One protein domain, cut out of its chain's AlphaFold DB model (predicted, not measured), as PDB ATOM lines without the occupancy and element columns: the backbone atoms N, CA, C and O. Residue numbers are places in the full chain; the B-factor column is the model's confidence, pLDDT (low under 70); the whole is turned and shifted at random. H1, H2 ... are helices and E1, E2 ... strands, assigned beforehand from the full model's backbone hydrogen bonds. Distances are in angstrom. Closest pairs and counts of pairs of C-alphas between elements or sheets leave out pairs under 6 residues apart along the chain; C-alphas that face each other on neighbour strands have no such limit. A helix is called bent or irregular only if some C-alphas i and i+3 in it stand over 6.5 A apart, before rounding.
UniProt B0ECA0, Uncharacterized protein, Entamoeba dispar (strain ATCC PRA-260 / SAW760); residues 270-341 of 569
ATOM      1  N   GLU A 270     -10.705  -0.765  13.379       87.00
ATOM      2  CA  GLU A 270     -11.343  -0.489  12.090       87.00
ATOM      3  C   GLU A 270     -11.436   1.026  11.852       87.00
ATOM      4  O   GLU A 270     -11.989   1.764  12.661       87.00
ATOM      5  N   SER A 271     -10.799   1.497  10.780       82.62
ATOM      6  CA  SER A 271     -10.870   2.879  10.274       82.62
ATOM      7  C   SER A 271     -10.268   2.984   8.880       82.62
ATOM      8  O   SER A 271      -9.421   2.174   8.506       82.62
ATOM      9  N   GLU A 272     -10.605   4.029   8.132       78.50
ATOM     10  CA  GLU A 272      -9.974   4.303   6.834       78.50
ATOM     11  C   GLU A 272      -8.438   4.393   6.945       78.50
ATOM     12  O   GLU A 272      -7.704   3.785   6.163       78.50
ATOM     13  N   CYS A 273      -7.935   5.037   8.002       76.00
ATOM     14  CA  CYS A 273      -6.506   5.085   8.297       76.00
ATOM     15  C   CYS A 273      -5.903   3.679   8.486       76.00
ATOM     16  O   CYS A 273      -4.946   3.305   7.806       76.00
ATOM     17  N   SER A 274      -6.475   2.858   9.374       79.56
ATOM     18  CA  SER A 274      -5.954   1.507   9.639       79.56
ATOM     19  C   SER A 274      -5.992   0.620   8.395       79.56
ATOM     20  O   SER A 274      -5.054  -0.144   8.151       79.56
ATOM     21  N   GLU A 275      -7.021   0.768   7.559       81.31
ATOM     22  CA  GLU A 275      -7.146   0.069   6.282       81.31
ATOM     23  C   GLU A 275      -5.956   0.360   5.361       81.31
ATOM     24  O   GLU A 275      -5.261  -0.563   4.916       81.31
ATOM     25  N   THR A 276      -5.688   1.643   5.115       76.12
ATOM     26  CA  THR A 276      -4.565   2.117   4.298       76.12
ATOM     27  C   THR A 276      -3.237   1.554   4.805       76.12
ATOM     28  O   THR A 276      -2.400   1.060   4.045       76.12
ATOM     29  N   LEU A 277      -3.054   1.522   6.121       74.06
ATOM     30  CA  LEU A 277      -1.813   1.086   6.756       74.06
ATOM     31  C   LEU A 277      -1.561  -0.413   6.641       74.06
ATOM     32  O   LEU A 277      -0.442  -0.859   6.350       74.06
ATOM     33  N   ILE A 278      -2.608  -1.206   6.825       79.31
ATOM     34  CA  ILE A 278      -2.575  -2.648   6.605       79.31
ATOM     35  C   ILE A 278      -2.266  -2.937   5.130       79.31
ATOM     36  O   ILE A 278      -1.433  -3.806   4.823       79.31
ATOM     37  N   ARG A 279      -2.875  -2.169   4.217       76.31
ATOM     38  CA  ARG A 279      -2.666  -2.259   2.766       76.31
ATOM     39  C   ARG A 279      -1.287  -1.823   2.304       76.31
ATOM     40  O   ARG A 279      -0.891  -2.275   1.239       76.31
ATOM     41  N   ILE A 280      -0.543  -1.006   3.054       70.94
ATOM     42  CA  ILE A 280       0.766  -0.490   2.613       70.94
ATOM     43  C   ILE A 280       1.928  -1.140   3.370       70.94
ATOM     44  O   ILE A 280       2.820  -1.692   2.721       70.94
ATOM     45  N   LYS A 281       1.909  -1.177   4.709       70.81
ATOM     46  CA  LYS A 281       3.050  -1.631   5.534       70.81
ATOM     47  C   LYS A 281       2.801  -2.960   6.257       70.81
ATOM     48  O   LYS A 281       3.583  -3.893   6.096       70.81
ATOM     49  N   ILE A 282       1.746  -3.053   7.069       74.75
ATOM     50  CA  ILE A 282       1.731  -4.010   8.196       74.75
ATOM     51  C   ILE A 282       1.079  -5.358   7.842       74.75
ATOM     52  O   ILE A 282       1.516  -6.406   8.316       74.75
ATOM     53  N   GLY A 283       0.089  -5.375   6.941       75.62
ATOM     54  CA  GLY A 283      -0.698  -6.580   6.635       75.62
ATOM     55  C   GLY A 283       0.102  -7.757   6.057       75.62
ATOM     56  O   GLY A 283      -0.361  -8.894   6.100       75.62
ATOM     57  N   ALA A 284       1.309  -7.509   5.538       78.00
ATOM     58  CA  ALA A 284       2.191  -8.537   4.981       78.00
ATOM     59  C   ALA A 284       2.719  -9.539   6.029       78.00
ATOM     60  O   ALA A 284       3.047 -10.676   5.673       78.00
ATOM     61  N   ASN A 285       2.780  -9.124   7.298       84.62
ATOM     62  CA  ASN A 285       3.263  -9.947   8.411       84.62
ATOM     63  C   ASN A 285       2.126 -10.526   9.263       84.62
ATOM     64  O   ASN A 285       2.390 -11.264  10.207       84.62
ATOM     65  N   LEU A 286       0.869 -10.223   8.923       89.94
ATOM     66  CA  LEU A 286      -0.312 -10.739   9.609       89.94
ATOM     67  C   LEU A 286      -0.829 -11.995   8.911       89.94
ATOM     68  O   LEU A 286      -1.012 -12.026   7.690       89.94
ATOM     69  N   PHE A 287      -1.103 -13.030   9.695       91.38
ATOM     70  CA  PHE A 287      -1.572 -14.326   9.223       91.38
ATOM     71  C   PHE A 287      -2.904 -14.680   9.871       91.38
ATOM     72  O   PHE A 287      -3.142 -14.391  11.042       91.38
ATOM     73  N   ASN A 288      -3.775 -15.332   9.109       91.69
ATOM     74  CA  ASN A 288      -4.962 -15.969   9.652       91.69
ATOM     75  C   ASN A 288      -4.525 -17.131  10.575       91.69
ATOM     76  O   ASN A 288      -3.783 -17.998  10.103       91.69
ATOM     77  N   PRO A 289      -4.962 -17.157  11.847       90.75
ATOM     78  CA  PRO A 289      -4.506 -18.146  12.822       90.75
ATOM     79  C   PRO A 289      -4.879 -19.592  12.462       90.75
ATOM     80  O   PRO A 289      -4.063 -20.490  12.641       90.75
ATOM     81  N   GLU A 290      -6.064 -19.810  11.890       88.88
ATOM     82  CA  GLU A 290      -6.608 -21.141  11.574       88.88
ATOM     83  C   GLU A 290      -5.992 -21.773  10.323       88.88
ATOM     84  O   GLU A 290      -5.928 -22.991  10.190       88.88
ATOM     85  N   THR A 291      -5.566 -20.950   9.362       89.19
ATOM     86  CA  THR A 291      -5.107 -21.427   8.042       89.19
ATOM     87  C   THR A 291      -3.637 -21.139   7.764       89.19
ATOM     88  O   THR A 291      -3.100 -21.582   6.747       89.19
ATOM     89  N   CYS A 292      -2.999 -20.329   8.611       88.12
ATOM     90  CA  CYS A 292      -1.697 -19.711   8.385       88.12
ATOM     91  C   CYS A 292      -1.527 -19.049   7.004       88.12
ATOM     92  O   CYS A 292      -0.423 -18.948   6.458       88.12
ATOM     93  N   ARG A 293      -2.623 -18.582   6.398       87.38
ATOM     94  CA  ARG A 293      -2.563 -17.788   5.168       87.38
ATOM     95  C   ARG A 293      -2.346 -16.330   5.531       87.38
ATOM     96  O   ARG A 293      -2.994 -15.816   6.441       87.38
ATOM     97  N   ARG A 294      -1.451 -15.648   4.815       85.12
ATOM     98  CA  ARG A 294      -1.260 -14.205   5.001       85.12
ATOM     99  C   ARG A 294      -2.570 -13.460   4.763       85.12
ATOM    100  O   ARG A 294      -3.269 -13.752   3.793       85.12
ATOM    101  N   ARG A 295      -2.853 -12.472   5.611       85.06
ATOM    102  CA  ARG A 295      -3.970 -11.535   5.440       85.06
ATOM    103  C   ARG A 295      -3.773 -10.663   4.195       85.06
ATOM    104  O   ARG A 295      -4.749 -10.326   3.535       85.06
ATOM    105  N   ARG A 296      -2.517 -10.378   3.819       77.75
ATOM    106  CA  ARG A 296      -2.139  -9.691   2.573       77.75
ATOM    107  C   ARG A 296      -1.088 -10.474   1.776       77.75
ATOM    108  O   ARG A 296      -0.092 -10.942   2.326       77.75
ATOM    109  N   SER A 297      -1.278 -10.581   0.460       62.59
ATOM    110  CA  SER A 297      -0.299 -11.214  -0.435       62.59
ATOM    111  C   SER A 297       0.973 -10.366  -0.589       62.59
ATOM    112  O   SER A 297       0.905  -9.145  -0.692       62.59
ATOM    113  N   LEU A 298       2.139 -11.021  -0.636       54.91
ATOM    114  CA  LEU A 298       3.467 -10.393  -0.732       54.91
ATOM    115  C   LEU A 298       3.858  -9.979  -2.162       54.91
ATOM    116  O   LEU A 298       5.053  -9.831  -2.410       54.91
ATOM    117  N   VAL A 299       2.920  -9.866  -3.112       46.72
ATOM    118  CA  VAL A 299       3.264  -9.650  -4.530       46.72
ATOM    119  C   VAL A 299       4.185  -8.436  -4.660       46.72
ATOM    120  O   VAL A 299       3.761  -7.287  -4.568       46.72
ATOM    121  N   LYS A 300       5.477  -8.732  -4.858       42.81
ATOM    122  CA  LYS A 300       6.509  -7.811  -5.304       42.81
ATOM    123  C   LYS A 300       6.202  -7.514  -6.761       42.81
ATOM    124  O   LYS A 300       6.789  -8.121  -7.651       42.81
ATOM    125  N   THR A 301       5.296  -6.590  -7.023       36.38
ATOM    126  CA  THR A 301       5.424  -5.820  -8.251       36.38
ATOM    127  C   THR A 301       6.503  -4.794  -7.958       36.38
ATOM    128  O   THR A 301       6.291  -3.812  -7.252       36.38
ATOM    129  N   ALA A 302       7.717  -5.094  -8.422       36.03
ATOM    130  CA  ALA A 302       8.666  -4.044  -8.737       36.03
ATOM    131  C   ALA A 302       7.910  -2.971  -9.523       36.03
ATOM    132  O   ALA A 302       7.165  -3.346 -10.418       36.03
ATOM    133  N   ILE A 303       8.075  -1.697  -9.187       37.31
ATOM    134  CA  ILE A 303       8.266  -0.626 -10.165       37.31
ATOM    135  C   ILE A 303       8.639   0.657  -9.429       37.31
ATOM    136  O   ILE A 303       8.355   0.870  -8.255       37.31
ATOM    137  N   SER A 304       9.395   1.425 -10.196       34.16
ATOM    138  CA  SER A 304       9.941   2.741  -9.990       34.16
ATOM    139  C   SER A 304       9.151   3.707  -9.111       34.16
ATOM    140  O   SER A 304       7.931   3.696  -9.005       34.16
ATOM    141  N   ILE A 305       9.956   4.613  -8.588       37.03
ATOM    142  CA  ILE A 305       9.750   5.771  -7.723       37.03
ATOM    143  C   ILE A 305       8.695   6.789  -8.227       37.03
ATOM    144  O   ILE A 305       8.680   7.900  -7.715       37.03
ATOM    145  N   PHE A 306       7.839   6.469  -9.209       37.47
ATOM    146  CA  PHE A 306       6.990   7.472  -9.870       37.47
ATOM    147  C   PHE A 306       5.546   7.103 -10.254       37.47
ATOM    148  O   PHE A 306       4.861   8.001 -10.727       37.47
ATOM    149  N   ASP A 307       5.011   5.908  -9.972       34.75
ATOM    150  CA  ASP A 307       3.596   5.621 -10.289       34.75
ATOM    151  C   ASP A 307       2.748   5.325  -9.041       34.75
ATOM    152  O   ASP A 307       2.823   4.261  -8.425       34.75
ATOM    153  N   ILE A 308       1.906   6.303  -8.691       41.06
ATOM    154  CA  ILE A 308       0.809   6.212  -7.721       41.06
ATOM    155  C   ILE A 308      -0.302   5.370  -8.364       41.06
ATOM    156  O   ILE A 308      -1.257   5.899  -8.926       41.06
ATOM    157  N   ILE A 309      -0.177   4.045  -8.320       40.00
ATOM    158  CA  ILE A 309      -1.322   3.151  -8.520       40.00
ATOM    159  C   ILE A 309      -1.767   2.699  -7.126       40.00
ATOM    160  O   ILE A 309      -0.958   2.095  -6.411       40.00
ATOM    161  N   PRO A 310      -3.012   2.984  -6.697       43.50
ATOM    162  CA  PRO A 310      -3.506   2.499  -5.420       43.50
ATOM    163  C   PRO A 310      -3.469   0.969  -5.446       43.50
ATOM    164  O   PRO A 310      -4.082   0.318  -6.290       43.50
ATOM    165  N   PHE A 311      -2.677   0.386  -4.549       50.09
ATOM    166  CA  PHE A 311      -2.562  -1.058  -4.387       50.09
ATOM    167  C   PHE A 311      -3.889  -1.614  -3.839       50.09
ATOM    168  O   PHE A 311      -4.064  -1.815  -2.635       50.09
ATOM    169  N   GLU A 312      -4.840  -1.888  -4.729       51.94
ATOM    170  CA  GLU A 312      -6.125  -2.511  -4.412       51.94
ATOM    171  C   GLU A 312      -5.967  -4.025  -4.193       51.94
ATOM    172  O   GLU A 312      -6.506  -4.852  -4.922       51.94
ATOM    173  N   PHE A 313      -5.221  -4.435  -3.164       59.41
ATOM    174  CA  PHE A 313      -5.379  -5.794  -2.641       59.41
ATOM    175  C   PHE A 313      -6.568  -5.799  -1.691       59.41
ATOM    176  O   PHE A 313      -6.412  -5.306  -0.575       59.41
ATOM    177  N   PRO A 314      -7.755  -6.303  -2.072       66.88
ATOM    178  CA  PRO A 314      -8.894  -6.294  -1.169       66.88
ATOM    179  C   PRO A 314      -8.524  -7.064   0.101       66.88
ATOM    180  O   PRO A 314      -8.192  -8.247   0.040       66.88
ATOM    181  N   LEU A 315      -8.603  -6.399   1.259       76.38
ATOM    182  CA  LEU A 315      -8.405  -7.053   2.560       76.38
ATOM    183  C   LEU A 315      -9.500  -8.103   2.841       76.38
ATOM    184  O   LEU A 315      -9.381  -8.933   3.744       76.38
ATOM    185  N   GLY A 316     -10.556  -8.096   2.020       80.81
ATOM    186  CA  GLY A 316     -11.625  -9.079   2.018       80.81
ATOM    187  C   GLY A 316     -12.442  -9.036   3.304       80.81
ATOM    188  O   GLY A 316     -12.412  -8.063   4.056       80.81
ATOM    189  N   LYS A 317     -13.155 -10.136   3.572       85.69
ATOM    190  CA  LYS A 317     -14.028 -10.263   4.752       85.69
ATOM    191  C   LYS A 317     -13.294 -10.073   6.079       85.69
ATOM    192  O   LYS A 317     -13.948  -9.749   7.055       85.69
ATOM    193  N   TRP A 318     -11.975 -10.276   6.103       87.44
ATOM    194  CA  TRP A 318     -11.174 -10.075   7.307       87.44
ATOM    195  C   TRP A 318     -11.239  -8.632   7.831       87.44
ATOM    196  O   TRP A 318     -11.199  -8.399   9.036       87.44
ATOM    197  N   TYR A 319     -11.349  -7.673   6.911       85.06
ATOM    198  CA  TYR A 319     -11.456  -6.259   7.243       85.06
ATOM    199  C   TYR A 319     -12.891  -5.748   7.094       85.06
ATOM    200  O   TYR A 319     -13.414  -5.106   7.991       85.06
ATOM    201  N   THR A 320     -13.576  -6.104   5.998       84.69
ATOM    202  CA  THR A 320     -14.915  -5.567   5.681       84.69
ATOM    203  C   THR A 320     -16.050  -6.130   6.536       84.69
ATOM    204  O   THR A 320     -17.197  -5.708   6.396       84.69
ATOM    205  N   LYS A 321     -15.766  -7.106   7.400       90.50
ATOM    206  CA  LYS A 321     -16.706  -7.616   8.401       90.50
ATOM    207  C   LYS A 321     -16.029  -7.602   9.768       90.50
ATOM    208  O   LYS A 321     -15.655  -8.677  10.222       90.50
ATOM    209  N   PRO A 322     -15.806  -6.437  10.396       91.50
ATOM    210  CA  PRO A 322     -15.132  -6.378  11.688       91.50
ATOM    211  C   PRO A 322     -15.938  -7.106  12.772       91.50
ATOM    212  O   PRO A 322     -17.168  -7.184  12.717       91.50
ATOM    213  N   ASN A 323     -15.231  -7.624  13.769       92.19
ATOM    214  CA  ASN A 323     -15.811  -8.009  15.045       92.19
ATOM    215  C   ASN A 323     -16.219  -6.740  15.801       92.19
ATOM    216  O   ASN A 323     -15.514  -5.731  15.756       92.19
ATOM    217  N   ILE A 324     -17.347  -6.812  16.505       90.94
ATOM    218  CA  ILE A 324     -17.860  -5.717  17.327       90.94
ATOM    219  C   ILE A 324     -17.822  -6.171  18.783       90.94
ATOM    220  O   ILE A 324     -18.504  -7.127  19.149       90.94
ATOM    221  N   ILE A 325     -17.033  -5.481  19.598       87.81
ATOM    222  CA  ILE A 325     -16.961  -5.658  21.049       87.81
ATOM    223  C   ILE A 325     -17.724  -4.502  21.693       87.81
ATOM    224  O   ILE A 325     -17.588  -3.360  21.263       87.81
ATOM    225  N   LYS A 326     -18.537  -4.775  22.715       84.12
ATOM    226  CA  LYS A 326     -19.268  -3.732  23.448       84.12
ATOM    227  C   LYS A 326     -18.627  -3.481  24.804       84.12
ATOM    228  O   LYS A 326     -18.524  -4.405  25.607       84.12
ATOM    229  N   TYR A 327     -18.255  -2.231  25.058       80.38
ATOM    230  CA  TYR A 327     -17.807  -1.754  26.363       80.38
ATOM    231  C   TYR A 327     -18.856  -0.790  26.914       80.38
ATOM    232  O   TYR A 327     -18.847   0.402  26.605       80.38
ATOM    233  N   GLY A 328     -19.810  -1.323  27.681       79.56
ATOM    234  CA  GLY A 328     -21.011  -0.573  28.052       79.56
ATOM    235  C   GLY A 328     -21.778  -0.141  26.800       79.56
ATOM    236  O   GLY A 328     -22.140  -0.983  25.976       79.56
ATOM    237  N   ASP A 329     -21.970   1.167  26.644       79.25
ATOM    238  CA  ASP A 329     -22.704   1.757  25.518       79.25
ATOM    239  C   ASP A 329     -21.826   2.052  24.286       79.25
ATOM    240  O   ASP A 329     -22.339   2.505  23.262       79.25
ATOM    241  N   VAL A 330     -20.512   1.794  24.351       75.81
ATOM    242  CA  VAL A 330     -19.577   2.079  23.250       75.81
ATOM    243  C   VAL A 330     -19.256   0.807  22.462       75.81
ATOM    244  O   VAL A 330     -18.928  -0.236  23.032       75.81
ATOM    245  N   GLU A 331     -19.324   0.893  21.132       84.50
ATOM    246  CA  GLU A 331     -18.989  -0.203  20.217       84.50
ATOM    247  C   GLU A 331     -17.558  -0.076  19.679       84.50
ATOM    248  O   GLU A 331     -17.205   0.928  19.064       84.50
ATOM    249  N   HIS A 332     -16.758  -1.129  19.860       86.50
ATOM    250  CA  HIS A 332     -15.390  -1.272  19.363       86.50
ATOM    251  C   HIS A 332     -15.318  -2.210  18.186       86.50
ATOM    252  O   HIS A 332     -15.602  -3.400  18.306       86.50
ATOM    253  N   LYS A 333     -14.937  -1.655  17.039       90.00
ATOM    254  CA  LYS A 333     -14.818  -2.384  15.784       90.00
ATOM    255  C   LYS A 333     -13.364  -2.740  15.542       90.00
ATOM    256  O   LYS A 333     -12.507  -1.864  15.412       90.00
ATOM    257  N   ILE A 334     -13.102  -4.036  15.440       92.12
ATOM    258  CA  ILE A 334     -11.771  -4.573  15.161       92.12
ATOM    259  C   ILE A 334     -11.835  -5.655  14.094       92.12
ATOM    260  O   ILE A 334     -12.845  -6.328  13.920       92.12
ATOM    261  N   THR A 335     -10.741  -5.879  13.381       92.81
ATOM    262  CA  THR A 335     -10.630  -7.026  12.466       92.81
ATOM    263  C   THR A 335     -10.669  -8.356  13.225       92.81
ATOM    264  O   THR A 335     -10.375  -8.385  14.418       92.81
ATOM    265  N   GLN A 336     -10.887  -9.488  12.541       93.19
ATOM    266  CA  GLN A 336     -10.646 -10.786  13.195       93.19
ATOM    267  C   GLN A 336      -9.173 -10.938  13.617       93.19
ATOM    268  O   GLN A 336      -8.283 -10.425  12.914       93.19
ATOM    269  N   PRO A 337      -8.903 -11.724  14.675       94.31
ATOM    270  CA  PRO A 337      -7.560 -11.975  15.180       94.31
ATOM    271  C   PRO A 337      -6.591 -12.451  14.103       94.31
ATOM    272  O   PRO A 337      -6.930 -13.213  13.191       94.31
ATOM    273  N   SER A 338      -5.356 -11.983  14.197       94.19
ATOM    274  CA  SER A 338      -4.256 -12.355  13.322       94.19
ATOM    275  C   SER A 338      -3.012 -12.654  14.135       94.19
ATOM    276  O   SER A 338      -2.793 -12.077  15.191       94.19
ATOM    277  N   ILE A 339      -2.166 -13.530  13.611       93.25
ATOM    278  CA  ILE A 339      -0.856 -13.815  14.185       93.25
ATOM    279  C   ILE A 339       0.176 -12.965  13.444       93.25
ATOM    280  O   ILE A 339       0.243 -13.028  12.212       93.25
ATOM    281  N   ASN A 340       0.981 -12.187  14.166       91.62
ATOM    282  CA  ASN A 340       2.128 -11.482  13.600       91.62
ATOM    283  C   ASN A 340       3.363 -12.379  13.644       91.62
ATOM    284  O   ASN A 340       3.863 -12.703  14.722       91.62
ATOM    285  N   LYS A 341       3.837 -12.773  12.462       87.62
ATOM    286  CA  LYS A 341       4.928 -13.731  12.298       87.62
ATOM    287  C   LYS A 341       6.049 -13.151  11.452       87.62
ATOM    288  O   LYS A 341       5.833 -12.722  10.316       87.62
TER     289      LYS A 341
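This is residues 270 to 341 of the 569 residues of an uncharacterized protein of Entamoeba dispar (strain ATCC PRA-260 / SAW760) (UniProt B0ECA0). One helix, H1, lies in the middle of a loose, elongated model; a two-stranded hairpin, E1 and E2, makes one end of its length, and a long loop, of which residues 300 to 309 stick out free, makes the other. Between H1 and the hairpin lies the short helix H2, and the last strand, E3, comes back near the far end of H1. The printed part has 72 residues with two named helices and three named strands, in the order H1, H2, E1, E2, E3; the class is mixed, helices and strands, but only 31 residues are in named elements, under half. E1 and E2 form an antiparallel sheet of two strands. The radius of gyration of the C-alphas is 14.2 A, and the C-alphas span 49 by 26 by 17 A.

H1 is residues 272 to 285, 19.5 A from C-alpha 272 at (-9.974, 4.303, 6.834) to C-alpha 285 at (3.263, -9.947, 8.411). It is irregular: C-alphas 280 and 283 are 7.4 A apart. Residues 286 to 316 hold no named element. H2 is residues 317 to 320, 4.9 A long. E1 is residues 323 to 327 and E2 residues 330 to 334, each 13.1 A long. E3 is residues 338 to 340, 6.4 A long, and ends at C-alpha 340 at (2.128, -11.482, 13.600).

H1 and H2 are close but not clearly touching; their closest C-alphas, of Glu 275 and Tyr 319, are 7.7 A apart. H1 is apart from E1 and E2. E1 and E2 are a hairpin, antiparallel, with 151 degrees between their directions; C-alphas 324 and 333, which face each other, are 4.8 A apart. Across the pair, N 323 and O 334 at 2.7 A and N 332 and O 325 at 2.8 A are within hydrogen-bond range. H2 and E2 are only just apart, with 8.1 A between their closest C-alphas. E3 pairs with no named strand; its closest C-alpha to H1 is that of Asn 340, 5.5 A from that of Asn 285. In H1, 6 of 10 O i to N i+4 pairs are within hydrogen-bond range; H2 is too short for such a pair, and its one O i to N i+3 pair is not within range.

The C-alphas of Ser 304 and Gly 328 are the two farthest apart, at 49.2 A. Without residues 300 to 309, which stand free, the body spans 41 by 28 by 17 A. The printed part has no cut. The link from H1 to H2, 31 residues, is long; the other links are tight. The mean pLDDT of the printed part is 74.7, and residues 297 to 314 are under 70.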